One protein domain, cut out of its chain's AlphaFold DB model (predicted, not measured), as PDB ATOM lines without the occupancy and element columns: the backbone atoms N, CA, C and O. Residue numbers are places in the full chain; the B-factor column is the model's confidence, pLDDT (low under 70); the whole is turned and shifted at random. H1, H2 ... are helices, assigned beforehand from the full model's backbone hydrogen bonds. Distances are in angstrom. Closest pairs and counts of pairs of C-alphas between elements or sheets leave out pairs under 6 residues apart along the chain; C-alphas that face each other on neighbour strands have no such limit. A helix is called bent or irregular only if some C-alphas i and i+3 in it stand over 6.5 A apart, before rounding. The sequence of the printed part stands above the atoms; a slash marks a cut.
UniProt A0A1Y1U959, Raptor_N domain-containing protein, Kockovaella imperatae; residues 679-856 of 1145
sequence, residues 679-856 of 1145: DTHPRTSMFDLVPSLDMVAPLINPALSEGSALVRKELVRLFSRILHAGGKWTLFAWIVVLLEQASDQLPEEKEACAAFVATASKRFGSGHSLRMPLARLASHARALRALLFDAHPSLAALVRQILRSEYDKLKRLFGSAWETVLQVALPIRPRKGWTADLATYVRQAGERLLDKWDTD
ATOM      1  N   ASP A 679      32.055 -24.141 -14.122       72.81
ATOM      2  CA  ASP A 679      32.288 -25.436 -13.493       72.81
ATOM      3  C   ASP A 679      31.599 -25.544 -12.130       72.81
ATOM      4  O   ASP A 679      31.607 -24.618 -11.318       72.81
ATOM      5  N   THR A 680      31.042 -26.721 -11.857       68.00
ATOM      6  CA  THR A 680      30.330 -27.027 -10.610       68.00
ATOM      7  C   THR A 680      31.254 -27.410  -9.455       68.00
ATOM      8  O   THR A 680      30.818 -27.424  -8.308       68.00
ATOM      9  N   HIS A 681      32.527 -27.709  -9.725       72.00
ATOM     10  CA  HIS A 681      33.474 -28.153  -8.704       72.00
ATOM     11  C   HIS A 681      34.130 -26.956  -7.996       72.00
ATOM     12  O   HIS A 681      34.598 -26.034  -8.672       72.00
ATOM     13  N   PRO A 682      34.216 -26.963  -6.650       71.62
ATOM     14  CA  PRO A 682      34.843 -25.881  -5.905       71.62
ATOM     15  C   PRO A 682      36.331 -25.772  -6.260       71.62
ATOM     16  O   PRO A 682      37.076 -26.751  -6.190       71.62
ATOM     17  N   ARG A 683      36.767 -24.572  -6.649       74.94
ATOM     18  CA  ARG A 683      38.155 -24.297  -7.040       74.94
ATOM     19  C   ARG A 683      39.036 -24.086  -5.807       74.94
ATOM     20  O   ARG A 683      38.645 -23.410  -4.856       74.94
ATOM     21  N   THR A 684      40.245 -24.642  -5.839       70.50
ATOM     22  CA  THR A 684      41.253 -24.468  -4.781       70.50
ATOM     23  C   THR A 684      41.895 -23.081  -4.844       70.50
ATOM     24  O   THR A 684      42.023 -22.412  -3.818       70.50
ATOM     25  N   SER A 685      42.237 -22.609  -6.048       76.31
ATOM     26  CA  SER A 685      42.805 -21.278  -6.282       76.31
ATOM     27  C   SER A 685      41.741 -20.258  -6.692       76.31
ATOM     28  O   SER A 685      40.895 -20.524  -7.544       76.31
ATOM     29  N   MET A 686      41.827 -19.043  -6.141       77.88
ATOM     30  CA  MET A 686      40.987 -17.913  -6.557       77.88
ATOM     31  C   MET A 686      41.286 -17.459  -7.995       77.88
ATOM     32  O   MET A 686      40.390 -16.944  -8.661       77.88
ATOM     33  N   PHE A 687      42.508 -17.668  -8.499       79.69
ATOM     34  CA  PHE A 687      42.881 -17.289  -9.868       79.69
ATOM     35  C   PHE A 687      42.140 -18.110 -10.929       79.69
ATOM     36  O   PHE A 687      41.780 -17.566 -11.970       79.69
ATOM     37  N   ASP A 688      41.808 -19.366 -10.628       77.00
ATOM     38  CA  ASP A 688      41.022 -20.225 -11.523       77.00
ATOM     39  C   ASP A 688      39.565 -19.749 -11.644       77.00
ATOM     40  O   ASP A 688      38.881 -20.059 -12.617       77.00
ATOM     41  N   LEU A 689      39.086 -18.972 -10.665       81.56
ATOM     42  CA  LEU A 689      37.741 -18.398 -10.648       81.56
ATOM     43  C   LEU A 689      37.661 -17.064 -11.413       81.56
ATOM     44  O   LEU A 689      36.568 -16.641 -11.794       81.56
ATOM     45  N   VAL A 690      38.794 -16.396 -11.660       84.12
ATOM     46  CA  VAL A 690      38.845 -15.065 -12.298       84.12
ATOM     47  C   VAL A 690      38.154 -15.034 -13.670       84.12
ATOM     48  O   VAL A 690      37.315 -14.151 -13.853       84.12
ATOM     49  N   PRO A 691      38.371 -15.993 -14.596       83.19
ATOM     50  CA  PRO A 691      37.694 -15.986 -15.899       83.19
ATOM     51  C   PRO A 691      36.162 -16.050 -15.807       83.19
ATOM     52  O   PRO A 691      35.468 -15.440 -16.631       83.19
ATOM     53  N   SER A 692      35.641 -16.768 -14.805       84.12
ATOM     54  CA  SER A 692      34.206 -16.879 -14.517       84.12
ATOM     55  C   SER A 692      33.666 -15.608 -13.860       84.12
ATOM     56  O   SER A 692      32.576 -15.155 -14.201       84.12
ATOM     57  N   LEU A 693      34.440 -14.975 -12.970       84.69
ATOM     58  CA  LEU A 693      34.079 -13.687 -12.365       84.69
ATOM     59  C   LEU A 693      34.062 -12.553 -13.396       84.69
ATOM     60  O   LEU A 693      33.145 -11.737 -13.378       84.69
ATOM     61  N   ASP A 694      35.039 -12.508 -14.302       84.88
ATOM     62  CA  ASP A 694      35.097 -11.525 -15.392       84.88
ATOM     63  C   ASP A 694      33.929 -11.679 -16.367       84.88
ATOM     64  O   ASP A 694      33.419 -10.688 -16.884       84.88
ATOM     65  N   MET A 695      33.477 -12.915 -16.598       85.31
ATOM     66  CA  MET A 695      32.317 -13.195 -17.446       85.31
ATOM     67  C   MET A 695      31.025 -12.607 -16.877       85.31
ATOM     68  O   MET A 695      30.207 -12.090 -17.633       85.31
ATOM     69  N   VAL A 696      30.828 -12.713 -15.562       85.62
ATOM     70  CA  VAL A 696      29.551 -12.372 -14.918       85.62
ATOM     71  C   VAL A 696      29.537 -10.959 -14.340       85.62
ATOM     72  O   VAL A 696      28.465 -10.381 -14.177       85.62
ATOM     73  N   ALA A 697      30.702 -10.339 -14.132       85.44
ATOM     74  CA  ALA A 697      30.814  -8.958 -13.664       85.44
ATOM     75  C   ALA A 697      29.936  -7.942 -14.438       85.44
ATOM     76  O   ALA A 697      29.286  -7.130 -13.775       85.44
ATOM     77  N   PRO A 698      29.825  -7.985 -15.786       86.62
ATOM     78  CA  PRO A 698      28.952  -7.076 -16.534       86.62
ATOM     79  C   PRO A 698      27.457  -7.239 -16.220       86.62
ATOM     80  O   PRO A 698      26.696  -6.296 -16.402       86.62
ATOM     81  N   LEU A 699      27.034  -8.410 -15.732       86.00
ATOM     82  CA  LEU A 699      25.626  -8.755 -15.504       86.00
ATOM     83  C   LEU A 699      25.112  -8.345 -14.116       86.00
ATOM     84  O   LEU A 699      23.905  -8.333 -13.894       86.00
ATOM     85  N   ILE A 700      25.997  -7.961 -13.189       84.31
ATOM     86  CA  ILE A 700      25.631  -7.640 -11.798       84.31
ATOM     87  C   ILE A 700      24.758  -6.383 -11.710       84.31
ATOM     88  O   ILE A 700      23.716  -6.397 -11.060       84.31
ATOM     89  N   ASN A 701      25.162  -5.294 -12.369       81.75
ATOM     90  CA  ASN A 701      24.397  -4.043 -12.338       81.75
ATOM     91  C   ASN A 701      23.057  -4.165 -13.086       81.75
ATOM     92  O   ASN A 701      22.045  -3.737 -12.530       81.75
ATOM     93  N   PRO A 702      23.002  -4.772 -14.293       79.75
ATOM     94  CA  PRO A 702      21.738  -5.097 -14.946       79.75
ATOM     95  C   PRO A 702      20.806  -5.924 -14.059       79.75
ATOM     96  O   PRO A 702      19.634  -5.577 -13.977       79.75
ATOM     97  N   ALA A 703      21.322  -6.921 -13.328       78.44
ATOM     98  CA  ALA A 703      20.515  -7.804 -12.481       78.44
ATOM     99  C   ALA A 703      19.681  -7.074 -11.419       78.44
ATOM    100  O   ALA A 703      18.559  -7.484 -11.138       78.44
ATOM    101  N   LEU A 704      20.211  -5.989 -10.848       75.06
ATOM    102  CA  LEU A 704      19.510  -5.179  -9.842       75.06
ATOM    103  C   LEU A 704      18.446  -4.248 -10.443       75.06
ATOM    104  O   LEU A 704      17.631  -3.697  -9.713       75.06
ATOM    105  N   SER A 705      18.465  -4.046 -11.761       80.94
ATOM    106  CA  SER A 705      17.537  -3.165 -12.486       80.94
ATOM    107  C   SER A 705      16.717  -3.887 -13.556       80.94
ATOM    108  O   SER A 705      16.115  -3.246 -14.418       80.94
ATOM    109  N   GLU A 706      16.731  -5.215 -13.522       89.06
ATOM    110  CA  GLU A 706      15.995  -6.071 -14.440       89.06
ATOM    111  C   GLU A 706      14.536  -6.160 -13.982       89.06
ATOM    112  O   GLU A 706      14.259  -6.516 -12.836       89.06
ATOM    113  N   GLY A 707      13.600  -5.818 -14.868       87.50
ATOM    114  CA  GLY A 707      12.172  -5.881 -14.558       87.50
ATOM    115  C   GLY A 707      11.655  -7.311 -14.641       87.50
ATOM    116  O   GLY A 707      10.880  -7.756 -13.793       87.50
ATOM    117  N   SER A 708      12.153  -8.089 -15.602       89.94
ATOM    118  CA  SER A 708      11.640  -9.436 -15.809       89.94
ATOM    119  C   SER A 708      11.996 -10.376 -14.655       89.94
ATOM    120  O   SER A 708      13.164 -10.591 -14.314       89.94
ATOM    121  N   ALA A 709      10.975 -10.999 -14.064       88.06
ATOM    122  CA  ALA A 709      11.158 -12.055 -13.068       88.06
ATOM    123  C   ALA A 709      11.853 -13.295 -13.662       88.06
ATOM    124  O   ALA A 709      12.615 -13.967 -12.965       88.06
ATOM    125  N   LEU A 710      11.645 -13.573 -14.957       87.50
ATOM    126  CA  LEU A 710      12.267 -14.696 -15.660       87.50
ATOM    127  C   LEU A 710      13.791 -14.544 -15.715       87.50
ATOM    128  O   LEU A 710      14.522 -15.452 -15.324       87.50
ATOM    129  N   VAL A 711      14.268 -13.371 -16.140       90.75
ATOM    130  CA  VAL A 711      15.706 -13.083 -16.248       90.75
ATOM    131  C   VAL A 711      16.351 -13.048 -14.860       90.75
ATOM    132  O   VAL A 711      17.399 -13.662 -14.656       90.75
ATOM    133  N   ARG A 712      15.707 -12.412 -13.867       90.81
ATOM    134  CA  ARG A 712      16.209 -12.402 -12.481       90.81
ATOM    135  C   ARG A 712      16.321 -13.808 -11.892       90.81
ATOM    136  O   ARG A 712      17.313 -14.095 -11.225       90.81
ATOM    137  N   LYS A 713      15.367 -14.705 -12.166       88.75
ATOM    138  CA  LYS A 713      15.412 -16.105 -11.703       88.75
ATOM    139  C   LYS A 713      16.653 -16.834 -12.233       88.75
ATOM    140  O   LYS A 713      17.335 -17.510 -11.462       88.75
ATOM    141  N   GLU A 714      16.994 -16.650 -13.508       90.75
ATOM    142  CA  GLU A 714      18.207 -17.240 -14.094       90.75
ATOM    143  C   GLU A 714      19.499 -16.567 -13.604       90.75
ATOM    144  O   GLU A 714      20.496 -17.248 -13.356       90.75
ATOM    145  N   LEU A 715      19.485 -15.255 -13.350       91.12
ATOM    146  CA  LEU A 715      20.622 -14.543 -12.753       91.12
ATOM    147  C   LEU A 715      20.920 -15.020 -11.324       91.12
ATOM    148  O   LEU A 715      22.082 -15.237 -10.980       91.12
ATOM    149  N   VAL A 716      19.890 -15.263 -10.505       90.25
ATOM    150  CA  VAL A 716      20.049 -15.866  -9.168       90.25
ATOM    151  C   VAL A 716      20.744 -17.225  -9.266       90.25
ATOM    152  O   VAL A 716      21.666 -17.508  -8.499       90.25
ATOM    153  N   ARG A 717      20.333 -18.062 -10.225       88.00
ATOM    154  CA  ARG A 717      20.929 -19.387 -10.462       88.00
ATOM    155  C   ARG A 717      22.387 -19.283 -10.904       88.00
ATOM    156  O   ARG A 717      23.230 -20.026 -10.398       88.00
ATOM    157  N   LEU A 718      22.696 -18.332 -11.785       90.06
ATOM    158  CA  LEU A 718      24.058 -18.028 -12.221       90.06
ATOM    159  C   LEU A 718      24.946 -17.604 -11.040       90.06
ATOM    160  O   LEU A 718      26.022 -18.170 -10.839       90.06
ATOM    161  N   PHE A 719      24.482 -16.659 -10.217       88.88
ATOM    162  CA  PHE A 719      25.212 -16.200  -9.032       88.88
ATOM    163  C   PHE A 719      25.406 -17.326  -8.016       88.88
ATOM    164  O   PHE A 719      26.507 -17.499  -7.499       88.88
ATOM    165  N   SER A 720      24.381 -18.151  -7.791       87.44
ATOM    166  CA  SER A 720      24.481 -19.334  -6.935       87.44
ATOM    167  C   SER A 720      25.569 -20.299  -7.402       87.44
ATOM    168  O   SER A 720      26.298 -20.831  -6.565       87.44
ATOM    169  N   ARG A 721      25.704 -20.532  -8.714       86.62
ATOM    170  CA  ARG A 721      26.753 -21.411  -9.256       86.62
ATOM    171  C   ARG A 721      28.152 -20.856  -9.021       86.62
ATOM    172  O   ARG A 721      29.026 -21.605  -8.602       86.62
ATOM    173  N   ILE A 722      28.358 -19.555  -9.219       87.69
ATOM    174  CA  ILE A 722      29.658 -18.906  -8.965       87.69
ATOM    175  C   ILE A 722      30.035 -18.997  -7.491       87.69
ATOM    176  O   ILE A 722      31.172 -19.326  -7.159       87.69
ATOM    177  N   LEU A 723      29.077 -18.731  -6.602       85.88
ATOM    178  CA  LEU A 723      29.289 -18.835  -5.162       85.88
ATOM    179  C   LEU A 723      29.578 -20.287  -4.750       85.88
ATOM    180  O   LEU A 723      30.440 -20.524  -3.908       85.88
ATOM    181  N   HIS A 724      28.939 -21.272  -5.380       84.38
ATOM    182  CA  HIS A 724      29.266 -22.676  -5.150       84.38
ATOM    183  C   HIS A 724      30.689 -23.026  -5.625       84.38
ATOM    184  O   HIS A 724      31.468 -23.596  -4.860       84.38
ATOM    185  N   ALA A 725      31.065 -22.600  -6.837       83.31
ATOM    186  CA  ALA A 725      32.403 -22.791  -7.404       83.31
ATOM    187  C   ALA A 725      33.510 -22.095  -6.585       83.31
ATOM    188  O   ALA A 725      34.646 -22.568  -6.543       83.31
ATOM    189  N   GLY A 726      33.185 -20.992  -5.901       82.06
ATOM    190  CA  GLY A 726      34.099 -20.281  -5.005       82.06
ATOM    191  C   GLY A 726      34.410 -21.013  -3.693       82.06
ATOM    192  O   GLY A 726      35.423 -20.714  -3.057       82.06
ATOM    193  N   GLY A 727      33.592 -21.982  -3.268       82.06
ATOM    194  CA  GLY A 727      33.860 -22.807  -2.084       82.06
ATOM    195  C   GLY A 727      34.197 -21.992  -0.823       82.06
ATOM    196  O   GLY A 727      33.393 -21.191  -0.349       82.06
ATOM    197  N   LYS A 728      35.404 -22.175  -0.266       79.88
ATOM    198  CA  LYS A 728      35.871 -21.460   0.946       79.88
ATOM    199  C   LYS A 728      35.977 -19.943   0.731       79.88
ATOM    200  O   LYS A 728      35.706 -19.170   1.650       79.88
ATOM    201  N   TRP A 729      36.294 -19.508  -0.489       84.56
ATOM    202  CA  TRP A 729      36.370 -18.091  -0.844       84.56
ATOM    203  C   TRP A 729      35.015 -17.393  -0.760       84.56
ATOM    204  O   TRP A 729      34.960 -16.207  -0.451       84.56
ATOM    205  N   THR A 730      33.923 -18.127  -0.962       85.31
ATOM    206  CA  THR A 730      32.558 -17.613  -0.812       85.31
ATOM    207  C   THR A 730      32.230 -17.295   0.639       85.31
ATOM    208  O   THR A 730      31.683 -16.232   0.922       85.31
ATOM    209  N   LEU A 731      32.621 -18.163   1.579       85.06
ATOM    210  CA  LEU A 731      32.463 -17.899   3.014       85.06
ATOM    211  C   LEU A 731      33.261 -16.661   3.431       85.06
ATOM    212  O   LEU A 731      32.755 -15.806   4.156       85.06
ATOM    213  N   PHE A 732      34.484 -16.531   2.914       85.62
ATOM    214  CA  PHE A 732      35.313 -15.356   3.156       85.62
ATOM    215  C   PHE A 732      34.712 -14.082   2.535       85.62
ATOM    216  O   PHE A 732      34.675 -13.043   3.187       85.62
ATOM    217  N   ALA A 733      34.152 -14.162   1.324       86.62
ATOM    218  CA  ALA A 733      33.443 -13.051   0.690       86.62
ATOM    219  C   ALA A 733      32.209 -12.612   1.498       86.62
ATOM    220  O   ALA A 733      31.990 -11.414   1.653       86.62
ATOM    221  N   TRP A 734      31.445 -13.548   2.073       86.12
ATOM    222  CA  TRP A 734      30.342 -13.223   2.986       86.12
ATOM    223  C   TRP A 734      30.819 -12.488   4.240       86.12
ATOM    224  O   TRP A 734      30.195 -11.506   4.628       86.12
ATOM    225  N   ILE A 735      31.938 -12.903   4.840       85.38
ATOM    226  CA  ILE A 735      32.534 -12.193   5.985       85.38
ATOM    227  C   ILE A 735      32.922 -10.763   5.598       85.38
ATOM    228  O   ILE A 735      32.625  -9.835   6.344       85.38
ATOM    229  N   VAL A 736      33.519 -10.558   4.418       83.94
ATOM    230  CA  VAL A 736      33.836  -9.207   3.922       83.94
ATOM    231  C   VAL A 736      32.572  -8.367   3.752       83.94
ATOM    232  O   VAL A 736      32.547  -7.235   4.217       83.94
ATOM    233  N   VAL A 737      31.504  -8.922   3.172       84.25
ATOM    234  CA  VAL A 737      30.218  -8.215   3.030       84.25
ATOM    235  C   VAL A 737      29.624  -7.833   4.393       84.25
ATOM    236  O   VAL A 737      29.062  -6.748   4.527       84.25
ATOM    237  N   LEU A 738      29.753  -8.692   5.409       84.56
ATOM    238  CA  LEU A 738      29.298  -8.404   6.773       84.56
ATOM    239  C   LEU A 738      30.130  -7.299   7.443       84.56
ATOM    240  O   LEU A 738      29.567  -6.417   8.083       84.56
ATOM    241  N   LEU A 739      31.454  -7.322   7.274       82.62
ATOM    242  CA  LEU A 739      32.349  -6.291   7.809       82.62
ATOM    243  C   LEU A 739      32.160  -4.939   7.109       82.62
ATOM    244  O   LEU A 739      32.162  -3.910   7.777       82.62
ATOM    245  N   GLU A 740      31.947  -4.933   5.789       79.88
ATOM    246  CA  GLU A 740      31.593  -3.724   5.029       79.88
ATOM    247  C   GLU A 740      30.317  -3.085   5.607       79.88
ATOM    248  O   GLU A 740      30.318  -1.901   5.932       79.88
ATOM    249  N   GLN A 741      29.268  -3.876   5.854       79.00
ATOM    250  CA  GLN A 741      28.021  -3.378   6.455       79.00
ATOM    251  C   GLN A 741      28.205  -2.832   7.869       79.00
ATOM    252  O   GLN A 741      27.627  -1.798   8.207       79.00
ATOM    253  N   ALA A 742      29.000  -3.520   8.691       80.56
ATOM    254  CA  ALA A 742      29.352  -3.026  10.013       80.56
ATOM    255  C   ALA A 742      30.059  -1.668   9.902       80.56
ATOM    256  O   ALA A 742      29.712  -0.745  10.630       80.56
ATOM    257  N   SER A 743      30.982  -1.520   8.946       81.38
ATOM    258  CA  SER A 743      31.731  -0.280   8.727       81.38
ATOM    259  C   SER A 743      30.900   0.874   8.154       81.38
ATOM    260  O   SER A 743      31.197   2.031   8.444       81.38
ATOM    261  N   ASP A 744      29.847   0.580   7.382       79.38
ATOM    262  CA  ASP A 744      28.919   1.594   6.866       79.38
ATOM    263  C   ASP A 744      28.061   2.203   7.990       79.38
ATOM    264  O   ASP A 744      27.720   3.383   7.932       79.38
ATOM    265  N   GLN A 745      27.731   1.422   9.030       77.69
ATOM    266  CA  GLN A 745      26.987   1.904  10.204       77.69
ATOM    267  C   GLN A 745      27.887   2.392  11.353       77.69
ATOM    268  O   GLN A 745      27.461   3.247  12.128       77.69
ATOM    269  N   LEU A 746      29.114   1.871  11.469       82.56
ATOM    270  CA  LEU A 746      30.099   2.195  12.508       82.56
ATOM    271  C   LEU A 746      31.418   2.667  11.862       82.56
ATOM    272  O   LEU A 746      32.299   1.847  11.581       82.56
ATOM    273  N   PRO A 747      31.603   3.985  11.659       78.50
ATOM    274  CA  PRO A 747      32.799   4.531  11.016       78.50
ATOM    275  C   PRO A 747      34.113   4.194  11.743       78.50
ATOM    276  O   PRO A 747      35.151   4.078  11.094       78.50
ATOM    277  N   GLU A 748      34.067   4.004  13.067       78.44
ATOM    278  CA  GLU A 748      35.224   3.689  13.924       78.44
ATOM    279  C   GLU A 748      35.855   2.318  13.604       78.44
ATOM    280  O   GLU A 748      37.065   2.143  13.724       78.44
ATOM    281  N   GLU A 749      35.070   1.356  13.107       76.88
ATOM    282  CA  GLU A 749      35.541   0.004  12.762       76.88
ATOM    283  C   GLU A 749      36.100  -0.093  11.326       76.88
ATOM    284  O   GLU A 749      36.623  -1.135  10.916       76.88
ATOM    285  N   LYS A 750      36.024   0.988  10.534       78.50
ATOM    286  CA  LYS A 750      36.403   0.996   9.111       78.50
ATOM    287  C   LYS A 750      37.887   0.693   8.888       78.50
ATOM    288  O   LYS A 750      38.228  -0.082   7.990       78.50
ATOM    289  N   GLU A 751      38.768   1.256   9.716       79.88
ATOM    290  CA  GLU A 751      40.213   0.988   9.651       79.88
ATOM    291  C   GLU A 751      40.543  -0.451  10.064       79.88
ATOM    292  O   GLU A 751      41.327  -1.126   9.392       79.88
ATOM    293  N   ALA A 752      39.887  -0.963  11.111       77.94
ATOM    294  CA  ALA A 752      40.073  -2.329  11.595       77.94
ATOM    295  C   ALA A 752      39.613  -3.381  10.567       77.94
ATOM    296  O   ALA A 752      40.300  -4.383  10.344       77.94
ATOM    297  N   CYS A 753      38.488  -3.138   9.888       75.12
ATOM    298  CA  CYS A 753      37.987  -3.992   8.811       75.12
ATOM    299  C   CYS A 753      38.925  -3.981   7.591       75.12
ATOM    300  O   CYS A 753      39.258  -5.039   7.050       75.12
ATOM    301  N   ALA A 754      39.413  -2.803   7.187       77.31
ATOM    302  CA  ALA A 754      40.374  -2.676   6.091       77.31
ATOM    303  C   ALA A 754      41.711  -3.374   6.406       77.31
ATOM    304  O   ALA A 754      42.277  -4.054   5.541       77.31
ATOM    305  N   ALA A 755      42.189  -3.265   7.649       80.62
ATOM    306  CA  ALA A 755      43.395  -3.941   8.117       80.62
ATOM    307  C   ALA A 755      43.246  -5.472   8.102       80.62
ATOM    308  O   ALA A 755      44.173  -6.171   7.683       80.62
ATOM    309  N   PHE A 756      42.078  -6.006   8.479       82.12
ATOM    310  CA  PHE A 756      41.788  -7.443   8.405       82.12
ATOM    311  C   PHE A 756      41.867  -7.970   6.963       82.12
ATOM    312  O   PHE A 756      42.602  -8.922   6.692       82.12
ATOM    313  N   VAL A 757      41.193  -7.310   6.012       76.44
ATOM    314  CA  VAL A 757      41.226  -7.703   4.590       76.44
ATOM    315  C   VAL A 757      42.647  -7.620   4.020       76.44
ATOM    316  O   VAL A 757      43.070  -8.506   3.272       76.44
ATOM    317  N   ALA A 758      43.419  -6.597   4.398       75.50
ATOM    318  CA  ALA A 758      44.819  -6.462   3.998       75.50
ATOM    319  C   ALA A 758      45.709  -7.581   4.576       75.50
ATOM    320  O   ALA A 758      46.582  -8.098   3.879       75.50
ATOM    321  N   THR A 759      45.470  -7.987   5.824       77.69
ATOM    322  CA  THR A 759      46.219  -9.055   6.505       77.69
ATOM    323  C   THR A 759      45.914 -10.421   5.897       77.69
ATOM    324  O   THR A 759      46.835 -11.169   5.565       77.69
ATOM    325  N   ALA A 760      44.638 -10.709   5.639       73.75
ATOM    326  CA  ALA A 760      44.222 -11.913   4.930       73.75
ATOM    327  C   ALA A 760      44.821 -11.972   3.513       73.75
ATOM    328  O   ALA A 760      45.348 -13.003   3.104       73.75
ATOM    329  N   SER A 761      44.841 -10.844   2.793       70.06
ATOM    330  CA  SER A 761      45.450 -10.757   1.456       70.06
ATOM    331  C   SER A 761      46.962 -11.021   1.471       70.06
ATOM    332  O   SER A 761      47.490 -11.613   0.533       70.06
ATOM    333  N   LYS A 762      47.676 -10.623   2.536       72.88
ATOM    334  CA  LYS A 762      49.109 -10.927   2.705       72.88
ATOM    335  C   LYS A 762      49.363 -12.420   2.941       72.88
ATOM    336  O   LYS A 762      50.349 -12.936   2.421       72.88
ATOM    337  N   ARG A 763      48.474 -13.111   3.667       74.44
ATOM    338  CA  ARG A 763      48.579 -14.552   3.976       74.44
ATOM    339  C   ARG A 763      48.519 -15.440   2.724       74.44
ATOM    340  O   ARG A 763      49.165 -16.480   2.704       74.44
ATOM    341  N   PHE A 764      47.807 -15.017   1.676       71.44
ATOM    342  CA  PHE A 764      47.636 -15.778   0.426       71.44
ATOM    343  C   PHE A 764      48.569 -15.353  -0.734       71.44
ATOM    344  O   PHE A 764      48.477 -15.921  -1.819       71.44
ATOM    345  N   GLY A 765      49.494 -14.405  -0.514       55.34
ATOM    346  CA  GLY A 765      50.552 -14.032  -1.471       55.34
ATOM    347  C   GLY A 765      50.261 -12.806  -2.364       55.34
ATOM    348  O   GLY A 765      49.221 -12.707  -3.001       55.34
ATOM    349  N   SER A 766      51.238 -11.883  -2.418       53.91
ATOM    350  CA  SER A 766      51.318 -10.588  -3.142       53.91
ATOM    351  C   SER A 766      50.080  -9.664  -3.078       53.91
ATOM    352  O   SER A 766      49.135  -9.749  -3.861       53.91
ATOM    353  N   GLY A 767      50.145  -8.697  -2.154       52.09
ATOM    354  CA  GLY A 767      49.080  -7.785  -1.698       52.09
ATOM    355  C   GLY A 767      48.410  -6.834  -2.706       52.09
ATOM    356  O   GLY A 767      47.806  -5.858  -2.273       52.09
ATOM    357  N   HIS A 768      48.462  -7.107  -4.010       50.97
ATOM    358  CA  HIS A 768      47.725  -6.363  -5.038       50.97
ATOM    359  C   HIS A 768      46.858  -7.240  -5.965       50.97
ATOM    360  O   HIS A 768      46.035  -6.694  -6.697       50.97
ATOM    361  N   SER A 769      46.975  -8.576  -5.924       62.94
ATOM    362  CA  SER A 769      46.344  -9.469  -6.916       62.94
ATOM    363  C   SER A 769      44.982 -10.055  -6.493       62.94
ATOM    364  O   SER A 769      44.086 -10.162  -7.327       62.94
ATOM    365  N   LEU A 770      44.768 -10.368  -5.207       69.69
ATOM    366  CA  LEU A 770      43.545 -11.050  -4.722       69.69
ATOM    367  C   LEU A 770      42.398 -10.115  -4.308       69.69
ATOM    368  O   LEU A 770      41.239 -10.530  -4.261       69.69
ATOM    369  N   ARG A 771      42.691  -8.834  -4.048       73.69
ATOM    370  CA  ARG A 771      41.686  -7.853  -3.598       73.69
ATOM    371  C   ARG A 771      40.575  -7.651  -4.632       73.69
ATOM    372  O   ARG A 771      39.408  -7.560  -4.265       73.69
ATOM    373  N   MET A 772      40.935  -7.604  -5.915       79.44
ATOM    374  CA  MET A 772      39.984  -7.393  -7.010       79.44
ATOM    375  C   MET A 772      39.073  -8.614  -7.246       79.44
ATOM    376  O   MET A 772      37.852  -8.433  -7.245       79.44
ATOM    377  N   PRO A 773      39.592  -9.852  -7.386       81.69
ATOM    378  CA  PRO A 773      38.753 -11.050  -7.471       81.69
ATOM    379  C   PRO A 773      37.831 -11.238  -6.260       81.69
ATOM    380  O   PRO A 773      36.653 -11.549  -6.434       81.69
ATOM    381  N   LEU A 774      38.321 -10.978  -5.044       81.81
ATOM    382  CA  LEU A 774      37.510 -11.076  -3.832       81.81
ATOM    383  C   LEU A 774      36.389 -10.030  -3.799       81.81
ATOM    384  O   LEU A 774      35.248 -10.369  -3.500       81.81
ATOM    385  N   ALA A 775      36.691  -8.776  -4.148       82.75
ATOM    386  CA  ALA A 775      35.689  -7.714  -4.222       82.75
ATOM    387  C   ALA A 775      34.586  -8.033  -5.246       82.75
ATOM    388  O   ALA A 775      33.415  -7.725  -5.012       82.75
ATOM    389  N   ARG A 776      34.950  -8.695  -6.353       84.62
ATOM    390  CA  ARG A 776      33.997  -9.209  -7.346       84.62
ATOM    391  C   ARG A 776      33.180 -10.373  -6.800       84.62
ATOM    392  O   ARG A 776      31.970 -10.386  -6.967       84.62
ATOM    393  N   LEU A 777      33.776 -11.345  -6.115       86.56
ATOM    394  CA  LEU A 777      33.002 -12.432  -5.501       86.56
ATOM    395  C   LEU A 777      32.013 -11.887  -4.451       86.56
ATOM    396  O   LEU A 777      30.839 -12.256  -4.446       86.56
ATOM    397  N   ALA A 778      32.451 -10.914  -3.648       86.06
ATOM    398  CA  ALA A 778      31.605 -10.188  -2.706       86.06
ATOM    399  C   ALA A 778      30.458  -9.431  -3.403       86.06
ATOM    400  O   ALA A 778      29.346  -9.409  -2.879       86.06
ATOM    401  N   SER A 779      30.656  -8.875  -4.607       87.62
ATOM    402  CA  SER A 779      29.558  -8.232  -5.346       87.62
ATOM    403  C   SER A 779      28.464  -9.196  -5.793       87.62
ATOM    404  O   SER A 779      27.300  -8.806  -5.795       87.62
ATOM    405  N   HIS A 780      28.798 -10.456  -6.083       87.69
ATOM    406  CA  HIS A 780      27.791 -11.484  -6.368       87.69
ATOM    407  C   HIS A 780      26.971 -11.818  -5.113       87.69
ATOM    408  O   HIS A 780      25.745 -11.893  -5.178       87.69
ATOM    409  N   ALA A 781      27.627 -11.944  -3.953       85.50
ATOM    410  CA  ALA A 781      26.941 -12.144  -2.676       85.50
ATOM    411  C   ALA A 781      26.026 -10.954  -2.319       85.50
ATOM    412  O   ALA A 781      24.888 -11.157  -1.893       85.50
ATOM    413  N   ARG A 782      26.472  -9.710  -2.565       85.62
ATOM    414  CA  ARG A 782      25.644  -8.501  -2.388       85.62
ATOM    415  C   ARG A 782      24.422  -8.499  -3.305       85.62
ATOM    416  O   ARG A 782      23.327  -8.207  -2.829       85.62
ATOM    417  N   ALA A 783      24.593  -8.851  -4.579       86.56
ATOM    418  CA  ALA A 783      23.487  -8.926  -5.529       86.56
ATOM    419  C   ALA A 783      22.454  -9.985  -5.117       86.56
ATOM    420  O   ALA A 783      21.257  -9.710  -5.095       86.56
ATOM    421  N   LEU A 784      22.910 -11.167  -4.696       86.75
ATOM    422  CA  LEU A 784      22.026 -12.236  -4.236       86.75
ATOM    423  C   LEU A 784      21.304 -11.867  -2.927       86.75
ATOM    424  O   LEU A 784      20.140 -12.214  -2.752       86.75
ATOM    425  N   ARG A 785      21.949 -11.091  -2.042       83.31
ATOM    426  CA  ARG A 785      21.290 -10.499  -0.867       83.31
ATOM    427  C   ARG A 785      20.211  -9.489  -1.258       83.31
ATOM    428  O   ARG A 785      19.153  -9.499  -0.647       83.31
ATOM    429  N   ALA A 786      20.447  -8.629  -2.248       82.06
ATOM    430  CA  ALA A 786      19.431  -7.680  -2.710       82.06
ATOM    431  C   ALA A 786      18.192  -8.411  -3.266       82.06
ATOM    432  O   ALA A 786      17.063  -8.066  -2.928       82.06
ATOM    433  N   LEU A 787      18.407  -9.498  -4.014       85.31
ATOM    434  CA  LEU A 787      17.348 -10.356  -4.563       85.31
ATOM    435  C   LEU A 787      16.623 -11.209  -3.500       85.31
ATOM    436  O   LEU A 787      15.615 -11.845  -3.800       85.31
ATOM    437  N   LEU A 788      17.075 -11.219  -2.240       82.75
ATOM    438  CA  LEU A 788      16.325 -11.826  -1.131       82.75
ATOM    439  C   LEU A 788      14.985 -11.112  -0.890       82.75
ATOM    440  O   LEU A 788      14.025 -11.736  -0.436       82.75
ATOM    441  N   PHE A 789      14.944  -9.816  -1.196       77.50
ATOM    442  CA  PHE A 789      13.804  -8.919  -0.999       77.50
ATOM    443  C   PHE A 789      13.095  -8.573  -2.304       77.50
ATOM    444  O   PHE A 789      12.459  -7.528  -2.424       77.50
ATOM    445  N   ASP A 790      13.231  -9.457  -3.286       85.44
ATOM    446  CA  ASP A 790      12.617  -9.297  -4.589       85.44
ATOM    447  C   ASP A 790      11.088  -9.167  -4.503       85.44
ATOM    448  O   ASP A 790      10.443  -9.773  -3.644       85.44
ATOM    449  N   ALA A 791      10.509  -8.388  -5.420       82.19
ATOM    450  CA  ALA A 791       9.067  -8.201  -5.533       82.19
ATOM    451  C   ALA A 791       8.312  -9.503  -5.865       82.19
ATOM    452  O   ALA A 791       7.140  -9.615  -5.517       82.19
ATOM    453  N   HIS A 792       8.966 -10.474  -6.515       84.25
ATOM    454  CA  HIS A 792       8.363 -11.748  -6.895       84.25
ATOM    455  C   HIS A 792       8.501 -12.796  -5.766       84.25
ATOM    456  O   HIS A 792       9.619 -13.258  -5.495       84.25
ATOM    457  N   PRO A 793       7.401 -13.278  -5.149       78.44
ATOM    458  CA  PRO A 793       7.463 -14.158  -3.975       78.44
ATOM    459  C   PRO A 793       8.234 -15.467  -4.201       78.44
ATOM    460  O   PRO A 793       9.062 -15.855  -3.371       78.44
ATOM    461  N   SER A 794       8.022 -16.131  -5.344       80.31
ATOM    462  CA  SER A 794       8.710 -17.395  -5.657       80.31
ATOM    463  C   SER A 794      10.217 -17.218  -5.891       80.31
ATOM    464  O   SER A 794      11.000 -18.109  -5.559       80.31
ATOM    465  N   LEU A 795      10.653 -16.051  -6.382       85.06
ATOM    466  CA  LEU A 795      12.069 -15.743  -6.567       85.06
ATOM    467  C   LEU A 795      12.733 -15.496  -5.212       85.06
ATOM    468  O   LEU A 795      13.764 -16.098  -4.914       85.06
ATOM    469  N   ALA A 796      12.096 -14.706  -4.346       82.75
ATOM    470  CA  ALA A 796      12.559 -14.508  -2.976       82.75
ATOM    471  C   ALA A 796      12.634 -15.839  -2.196       82.75
ATOM    472  O   ALA A 796      13.541 -16.042  -1.384       82.75
ATOM    473  N   ALA A 797      11.704 -16.772  -2.438       84.06
ATOM    474  CA  ALA A 797      11.740 -18.118  -1.863       84.06
ATOM    475  C   ALA A 797      12.907 -18.965  -2.409       84.06
ATOM    476  O   ALA A 797      13.601 -19.614  -1.623       84.06
ATOM    477  N   LEU A 798      13.176 -18.906  -3.719       84.81
ATOM    478  CA  LEU A 798      14.324 -19.569  -4.349       84.81
ATOM    479  C   LEU A 798      15.654 -19.055  -3.779       84.81
ATOM    480  O   LEU A 798      16.521 -19.849  -3.414       84.81
ATOM    481  N   VAL A 799      15.806 -17.735  -3.635       86.81
ATOM    482  CA  VAL A 799      16.997 -17.117  -3.029       86.81
ATOM    483  C   VAL A 799      17.162 -17.573  -1.578       86.81
ATOM    484  O   VAL A 799      18.259 -17.967  -1.182       86.81
ATOM    485  N   ARG A 800      16.074 -17.609  -0.793       84.38
ATOM    486  CA  ARG A 800      16.085 -18.167   0.572       84.38
ATOM    487  C   ARG A 800      16.550 -19.620   0.588       84.38
ATOM    488  O   ARG A 800      17.351 -19.979   1.444       84.38
ATOM    489  N   GLN A 801      16.066 -20.453  -0.333       84.31
ATOM    490  CA  GLN A 801      16.466 -21.856  -0.429       84.31
ATOM    491  C   GLN A 801      17.961 -22.003  -0.733       84.31
ATOM    492  O   GLN A 801      18.634 -22.790  -0.073       84.31
ATOM    493  N   ILE A 802      18.483 -21.222  -1.681       82.56
ATOM    494  CA  ILE A 802      19.904 -21.217  -2.050       82.56
ATOM    495  C   ILE A 802      20.775 -20.746  -0.880       82.56
ATOM    496  O   ILE A 802      21.802 -21.346  -0.573       82.56
ATOM    497  N   LEU A 803      20.357 -19.687  -0.186       81.94
ATOM    498  CA  LEU A 803      21.118 -19.133   0.931       81.94
ATOM    499  C   LEU A 803      21.133 -20.043   2.157       81.94
ATOM    500  O   LEU A 803      22.109 -19.998   2.899       81.94
ATOM    501  N   ARG A 804      20.119 -20.894   2.372       81.88
ATOM    502  CA  ARG A 804      20.089 -21.835   3.510       81.88
ATOM    503  C   ARG A 804      21.343 -22.704   3.575       81.88
ATOM    504  O   ARG A 804      21.931 -22.807   4.646       81.88
ATOM    505  N   SER A 805      21.803 -23.255   2.448       76.56
ATOM    506  CA  SER A 805      23.010 -24.095   2.442       76.56
ATOM    507  C   SER A 805      24.277 -23.317   2.804       76.56
ATOM    508  O   SER A 805      25.179 -23.862   3.436       76.56
ATOM    509  N   GLU A 806      24.360 -22.041   2.423       78.19
ATOM    510  CA  GLU A 806      25.482 -21.169   2.789       78.19
ATOM    511  C   GLU A 806      25.380 -20.704   4.248       78.19
ATOM    512  O   GLU A 806      26.377 -20.673   4.971       78.19
ATOM    513  N   TYR A 807      24.167 -20.427   4.726       79.50
ATOM    514  CA  TYR A 807      23.891 -20.089   6.119       79.50
ATOM    515  C   TYR A 807      24.224 -21.224   7.071       79.50
ATOM    516  O   TYR A 807      24.781 -20.955   8.127       79.50
ATOM    517  N   ASP A 808      23.965 -22.478   6.710       79.62
ATOM    518  CA  ASP A 808      24.347 -23.618   7.545       79.62
ATOM    519  C   ASP A 808      25.872 -23.716   7.703       79.62
ATOM    520  O   ASP A 808      26.371 -24.023   8.790       79.62
ATOM    521  N   LYS A 809      26.634 -23.389   6.650       79.62
ATOM    522  CA  LYS A 809      28.104 -23.322   6.710       79.62
ATOM    523  C   LYS A 809      28.572 -22.157   7.583       79.62
ATOM    524  O   LYS A 809      29.442 -22.350   8.431       79.62
ATOM    525  N   LEU A 810      27.979 -20.972   7.425       79.44
ATOM    526  CA  LEU A 810      28.296 -19.803   8.252       79.44
ATOM    527  C   LEU A 810      27.911 -20.045   9.723       79.44
ATOM    528  O   LEU A 810      28.715 -19.783  10.612       79.44
ATOM    529  N   LYS A 811      26.757 -20.658  10.007       82.69
ATOM    530  CA  LYS A 811      26.312 -21.011  11.365       82.69
ATOM    531  C   LYS A 811      27.339 -21.873  12.105       82.69
ATOM    532  O   LYS A 811      27.560 -21.660  13.293       82.69
ATOM    533  N   ARG A 812      28.028 -22.791  11.415       81.81
ATOM    534  CA  ARG A 812      29.128 -23.583  12.006       81.81
ATOM    535  C   ARG A 812      30.344 -22.732  12.396       81.81
ATOM    536  O   ARG A 812      31.038 -23.091  13.342       81.81
ATOM    537  N   LEU A 813      30.603 -21.624  11.698       79.81
ATOM    538  CA  LEU A 813      31.693 -20.688  12.007       79.81
ATOM    539  C   LEU A 813      31.326 -19.728  13.152       79.81
ATOM    540  O   LEU A 813      32.155 -19.472  14.029       79.81
ATOM    541  N   PHE A 814      30.089 -19.221  13.150       78.69
ATOM    542  CA  PHE A 814      29.593 -18.215  14.100       78.69
ATOM    543  C   PHE A 814      28.956 -18.795  15.377       78.69
ATOM    544  O   PHE A 814      28.707 -18.050  16.320       78.69
ATOM    545  N   GLY A 815      28.662 -20.097  15.438       82.25
ATOM    546  CA  GLY A 815      28.109 -20.748  16.631       82.25
ATOM    547  C   GLY A 815      26.845 -20.061  17.169       82.25
ATOM    548  O   GLY A 815      25.906 -19.790  16.422       82.25
ATOM    549  N   SER A 816      26.827 -19.763  18.473       78.62
ATOM    550  CA  SER A 816      25.695 -19.120  19.161       78.62
ATOM    551  C   SER A 816      25.438 -17.668  18.739       78.62
ATOM    552  O   SER A 816      24.321 -17.185  18.898       78.62
ATOM    553  N   ALA A 817      26.423 -16.969  18.169       78.69
ATOM    554  CA  ALA A 817      26.256 -15.580  17.736       78.69
ATOM    555  C   ALA A 817      25.600 -15.451  16.350       78.69
ATOM    556  O   ALA A 817      25.209 -14.351  15.960       78.69
ATOM    557  N   TRP A 818      25.467 -16.557  15.603       82.75
ATOM    558  CA  TRP A 818      24.901 -16.551  14.252       82.75
ATOM    559  C   TRP A 818      23.494 -15.956  14.205       82.75
ATOM    560  O   TRP A 818      23.208 -15.162  13.320       82.75
ATOM    561  N   GLU A 819      22.625 -16.297  15.159       79.38
ATOM    562  CA  GLU A 819      21.241 -15.803  15.177       79.38
ATOM    563  C   GLU A 819      21.180 -14.285  15.362       79.38
ATOM    564  O   GLU A 819      20.384 -13.610  14.708       79.38
ATOM    565  N   THR A 820      22.079 -13.732  16.176       78.44
ATOM    566  CA  THR A 820      22.209 -12.287  16.377       78.44
ATOM    567  C   THR A 820      22.748 -11.602  15.120       78.44
ATOM    568  O   THR A 820      22.192 -10.596  14.695       78.44
ATOM    569  N   VAL A 821      23.777 -12.168  14.474       78.31
ATOM    570  CA  VAL A 821      24.334 -11.641  13.212       78.31
ATOM    571  C   VAL A 821      23.295 -11.692  12.087       78.31
ATOM    572  O   VAL A 821      23.129 -10.720  11.356       78.31
ATOM    573  N   LEU A 822      22.539 -12.788  11.982       76.75
ATOM    574  CA  LEU A 822      21.474 -12.984  10.997       76.75
ATOM    575  C   LEU A 822      20.375 -11.913  11.129       76.75
ATOM    576  O   LEU A 822      19.921 -11.365  10.124       76.75
ATOM    577  N   GLN A 823      19.975 -11.586  12.364       73.06
ATOM    578  CA  GLN A 823      18.965 -10.561  12.656       73.06
ATOM    579  C   GLN A 823      19.423  -9.128  12.346       73.06
ATOM    580  O   GLN A 823      18.573  -8.257  12.173       73.06
ATOM    581  N   VAL A 824      20.731  -8.874  12.284       73.38
ATOM    582  CA  VAL A 824      21.296  -7.545  11.995       73.38
ATOM    583  C   VAL A 824      21.653  -7.401  10.511       73.38
ATOM    584  O   VAL A 824      21.372  -6.371   9.907       73.38
ATOM    585  N   ALA A 825      22.230  -8.436   9.900       67.88
ATOM    586  CA  ALA A 825      22.822  -8.358   8.564       67.88
ATOM    587  C   ALA A 825      21.844  -8.572   7.396       67.88
ATOM    588  O   ALA A 825      22.114  -8.153   6.262       67.88
ATOM    589  N   LEU A 826      20.732  -9.274   7.638       64.50
ATOM    590  CA  LEU A 826      19.798  -9.651   6.580       64.50
ATOM    591  C   LEU A 826      18.562  -8.771   6.432       64.50
ATOM    592  O   LEU A 826      18.247  -8.507   5.281       64.50
ATOM    593  N   PRO A 827      17.837  -8.320   7.471       59.19
ATOM    594  CA  PRO A 827      16.584  -7.605   7.234       59.19
ATOM    595  C   PRO A 827      16.804  -6.233   6.576       59.19
ATOM    596  O   PRO A 827      17.769  -5.538   6.882       59.19
ATOM    597  N   ILE A 828      15.847  -5.816   5.731       47.59
ATOM    598  CA  ILE A 828      15.788  -4.480   5.091       47.59
ATOM    599  C   ILE A 828      15.901  -3.353   6.133       47.59
ATOM    600  O   ILE A 828      16.479  -2.304   5.863       47.59
ATOM    601  N   ARG A 829      15.380  -3.591   7.346       49.72
ATOM    602  CA  ARG A 829      15.605  -2.761   8.532       49.72
ATOM    603  C   ARG A 829      16.078  -3.651   9.687       49.72
ATOM    604  O   ARG A 829      15.282  -4.460  10.175       49.72
ATOM    605  N   PRO A 830      17.336  -3.541  10.140       50.22
ATOM    606  CA  PRO A 830      17.771  -4.219  11.352       50.22
ATOM    607  C   PRO A 830      16.887  -3.797  12.530       50.22
ATOM    608  O   PRO A 830      16.779  -2.616  12.840       50.22
ATOM    609  N   ARG A 831      16.264  -4.761  13.224       48.50
ATOM    610  CA  ARG A 831      15.557  -4.481  14.495       48.50
ATOM    611  C   ARG A 831      16.526  -4.010  15.596       48.50
ATOM    612  O   ARG A 831      16.080  -3.474  16.605       48.50
ATOM    613  N   LYS A 832      17.835  -4.231  15.406       58.47
ATOM    614  CA  LYS A 832      18.957  -3.817  16.262       58.47
ATOM    615  C   LYS A 832      20.135  -3.398  15.376       58.47
ATOM    616  O   LYS A 832      20.504  -4.171  14.501       58.47
ATOM    617  N   GLY A 833      20.706  -2.210  15.584       66.94
ATOM    618  CA  GLY A 833      21.875  -1.739  14.825       66.94
ATOM    619  C   GLY A 833      23.137  -2.570  15.083       66.94
ATOM    620  O   GLY A 833      23.202  -3.324  16.057       66.94
ATOM    621  N   TRP A 834      24.140  -2.431  14.214       76.62
ATOM    622  CA  TRP A 834      25.459  -3.030  14.439       76.62
ATOM    623  C   TRP A 834      26.084  -2.500  15.740       76.62
ATOM    624  O   TRP A 834      26.037  -1.304  16.017       76.62
ATOM    625  N   THR A 835      26.687  -3.388  16.533       82.50
ATOM    626  CA  THR A 835      27.477  -3.037  17.725       82.50
ATOM    627  C   THR A 835      28.950  -3.383  17.501       82.50
ATOM    628  O   THR A 835      29.260  -4.301  16.735       82.50
ATOM    629  N   ALA A 836      29.862  -2.690  18.192       78.56
ATOM    630  CA  ALA A 836      31.298  -2.979  18.123       78.56
ATOM    631  C   ALA A 836      31.608  -4.443  18.506       78.56
ATOM    632  O   ALA A 836      32.374  -5.125  17.828       78.56
ATOM    633  N   ASP A 837      30.917  -4.990  19.512       81.06
ATOM    634  CA  ASP A 837      31.060  -6.394  19.930       81.06
ATOM    635  C   ASP A 837      30.675  -7.391  18.823       81.06
ATOM    636  O   ASP A 837      31.319  -8.424  18.646       81.06
ATOM    637  N   LEU A 838      29.646  -7.085  18.023       81.50
ATOM    638  CA  LEU A 838      29.265  -7.924  16.883       81.50
ATOM    639  C   LEU A 838      30.274  -7.804  15.733       81.50
ATOM    640  O   LEU A 838      30.611  -8.816  15.119       81.50
ATOM    641  N   ALA A 839      30.798  -6.605  15.463       80.88
ATOM    642  CA  ALA A 839      31.828  -6.395  14.444       80.88
ATOM    643  C   ALA A 839      33.136  -7.131  14.795       80.88
ATOM    644  O   ALA A 839      33.712  -7.829  13.953       80.88
ATOM    645  N   THR A 840      33.572  -7.061  16.057       83.94
ATOM    646  CA  THR A 840      34.727  -7.826  16.552       83.94
ATOM    647  C   THR A 840      34.493  -9.334  16.466       83.94
ATOM    648  O   THR A 840      35.391 -10.061  16.036       83.94
ATOM    649  N   TYR A 841      33.282  -9.812  16.763       83.88
ATOM    650  CA  TYR A 841      32.923 -11.221  16.595       83.88
ATOM    651  C   TYR A 841      33.019 -11.685  15.132       83.88
ATOM    652  O   TYR A 841      33.538 -12.769  14.858       83.88
ATOM    653  N   VAL A 842      32.564 -10.865  14.174       84.50
ATOM    654  CA  VAL A 842      32.679 -11.177  12.739       84.50
ATOM    655  C   VAL A 842      34.140 -11.263  12.299       84.50
ATOM    656  O   VAL A 842      34.492 -12.190  11.564       84.50
ATOM    657  N   ARG A 843      35.017 -10.380  12.800       84.56
ATOM    658  CA  ARG A 843      36.466 -10.479  12.546       84.56
ATOM    659  C   ARG A 843      37.058 -11.771  13.110       84.56
ATOM    660  O   ARG A 843      37.727 -12.490  12.374       84.56
ATOM    661  N   GLN A 844      36.745 -12.121  14.360       84.44
ATOM    662  CA  GLN A 844      37.211 -13.369  14.985       84.44
ATOM    663  C   GLN A 844      36.732 -14.616  14.224       84.44
ATOM    664  O   GLN A 844      37.477 -15.584  14.078       84.44
ATOM    665  N   ALA A 845      35.497 -14.613  13.714       83.50
ATOM    666  CA  ALA A 845      34.994 -15.694  12.867       83.50
ATOM    667  C   ALA A 845      35.783 -15.802  11.548       83.50
ATOM    668  O   ALA A 845      36.075 -16.912  11.093       83.50
ATOM    669  N   GLY A 846      36.180 -14.666  10.968       82.81
ATOM    670  CA  GLY A 846      37.070 -14.614   9.811       82.81
ATOM    671  C   GLY A 846      38.472 -15.155  10.091       82.81
ATOM    672  O   GLY A 846      38.986 -15.932   9.291       82.81
ATOM    673  N   GLU A 847      39.065 -14.826  11.237       84.19
ATOM    674  CA  GLU A 847      40.358 -15.382  11.667       84.19
ATOM    675  C   GLU A 847      40.286 -16.904  11.846       84.19
ATOM    676  O   GLU A 847      41.110 -17.630  11.293       84.19
ATOM    677  N   ARG A 848      39.224 -17.418  12.485       82.81
ATOM    678  CA  ARG A 848      38.982 -18.869  12.612       82.81
ATOM    679  C   ARG A 848      38.872 -19.575  11.259       82.81
ATOM    680  O   ARG A 848      39.313 -20.719  11.143       82.81
ATOM    681  N   LEU A 849      38.268 -18.932  10.255       83.25
ATOM    682  CA  LEU A 849      38.190 -19.474   8.896       83.25
ATOM    683  C   LEU A 849      39.579 -19.538   8.245       83.25
ATOM    684  O   LEU A 849      39.898 -20.536   7.605       83.25
ATOM    685  N   LEU A 850      40.402 -18.500   8.427       81.69
ATOM    686  CA  LEU A 850      41.778 -18.464   7.923       81.69
ATOM    687  C   LEU A 850      42.669 -19.509   8.610       81.69
ATOM    688  O   LEU A 850      43.519 -20.107   7.957       81.69
ATOM    689  N   ASP A 851      42.459 -19.772   9.899       81.62
ATOM    690  CA  ASP A 851      43.228 -20.770  10.652       81.62
ATOM    691  C   ASP A 851      42.832 -22.206  10.319       81.62
ATOM    692  O   ASP A 851      43.671 -23.104  10.326       81.62
ATOM    693  N   LYS A 852      41.565 -22.428   9.964       77.12
ATOM    694  CA  LYS A 852      41.037 -23.728   9.529       77.12
ATOM    695  C   LYS A 852      41.024 -23.894   8.008       77.12
ATOM    696  O   LYS A 852      40.355 -24.802   7.507       77.12
ATOM    697  N   TRP A 853      41.754 -23.052   7.272       77.81
ATOM    698  CA  TRP A 853      41.703 -23.008   5.809       77.81
ATOM    699  C   TRP A 853      42.056 -24.345   5.148       77.81
ATOM    700  O   TRP A 853      41.435 -24.703   4.149       77.81
ATOM    701  N   ASP A 854      42.963 -25.122   5.746       70.38
ATOM    702  CA  ASP A 854      43.403 -26.426   5.225       70.38
ATOM    703  C   ASP A 854      42.506 -27.602   5.658       70.38
ATOM    704  O   ASP A 854      42.653 -28.711   5.156       70.38
ATOM    705  N   THR A 855      41.528 -27.380   6.545       67.00
ATOM    706  CA  THR A 855      40.575 -28.426   6.965       67.00
ATOM    707  C   THR A 855      39.365 -28.501   6.026       67.00
ATOM    708  O   THR A 855      38.876 -27.473   5.534       67.00
ATOM    709  N   ASP A 856      38.867 -29.711   5.752       55.81
ATOM    710  CA  ASP A 856      37.727 -29.958   4.856       55.81
ATOM    711  C   ASP A 856      36.391 -29.549   5.494       55.81
ATOM    712  O   ASP A 856      35.630 -30.343   6.036       55.81
TER     713      ASP A 856
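AT A GLANCE: This is residues 679 to 856 of the 1145 residues of the protein "Raptor_N domain-containing protein" of Kockovaella imperatae (UniProt A0A1Y1U959). Two three-helix bundles, H1 H2 H5 and H3 H4 H7, meet where H3 crosses H5 in the core; the long bent helix H6 reaches across both with its arm H6a, and its arm H6b folds back near H3 and H7. H1, H2 and H5 run up and down, each against the one before. The printed part has 178 residues with seven named helices, H1 to H7 in order, and no named strand; it is all helix, compact with a radius of gyration of the C-alphas of 15.9 A, and spans 40 by 40 by 29 A.

IN THESE COORDINATES: Find C-alpha 793 at (7.463, -14.158, -3.975), where H6, residues 793 to 825, begins. By its hydrogen bonds it was assigned as one helix, but it is bent, C-alphas 813 and 816 being 9.5 A apart; its arms are H6a, residues 793 to 813, 29.8 A, and H6b, residues 816 to 825. Before it look for H5, residues 771 to 789, 28.0 A; H4, 747 to 763; H3, 728 to 745; H2, 709 to 726; and H1, 687 to 704. H7, residues 836 to 851, ends at (43.228, -20.770, 10.652).

HOW THE PARTS SIT: From H6a, residues 795 to 800 alone touch H5, the closest C-alphas being Leu 788 and Ala 796, 5.0 A. H5 touches H3 about perpendicular, 73 degrees, closest at the C-alphas of Ala 733 and Ala 778, 4.8 A. H1 and H2 form a hairpin, as do H3 and H4. H7 touches H3, closest at C-alphas 742 and 839, 6.1 A. Every O i to N i+4 pair is within hydrogen-bond range in H2, H3 and H7, against 6 of 14 in H1, with 9 of 15 O i to N i+3 pairs, 11 of 13 in H4, 14 of 15 in H5, 13 of 17 in H6a and 5 of 6 in H6b.

THE WHOLE: The C-alphas farthest apart, Ser 766 and Pro 793, are 44.0 A apart. The printed part has no cut and no long link. Look for pLDDT under 70 at residues 680, 765 to 770, 825 to 833 and 855 to 856.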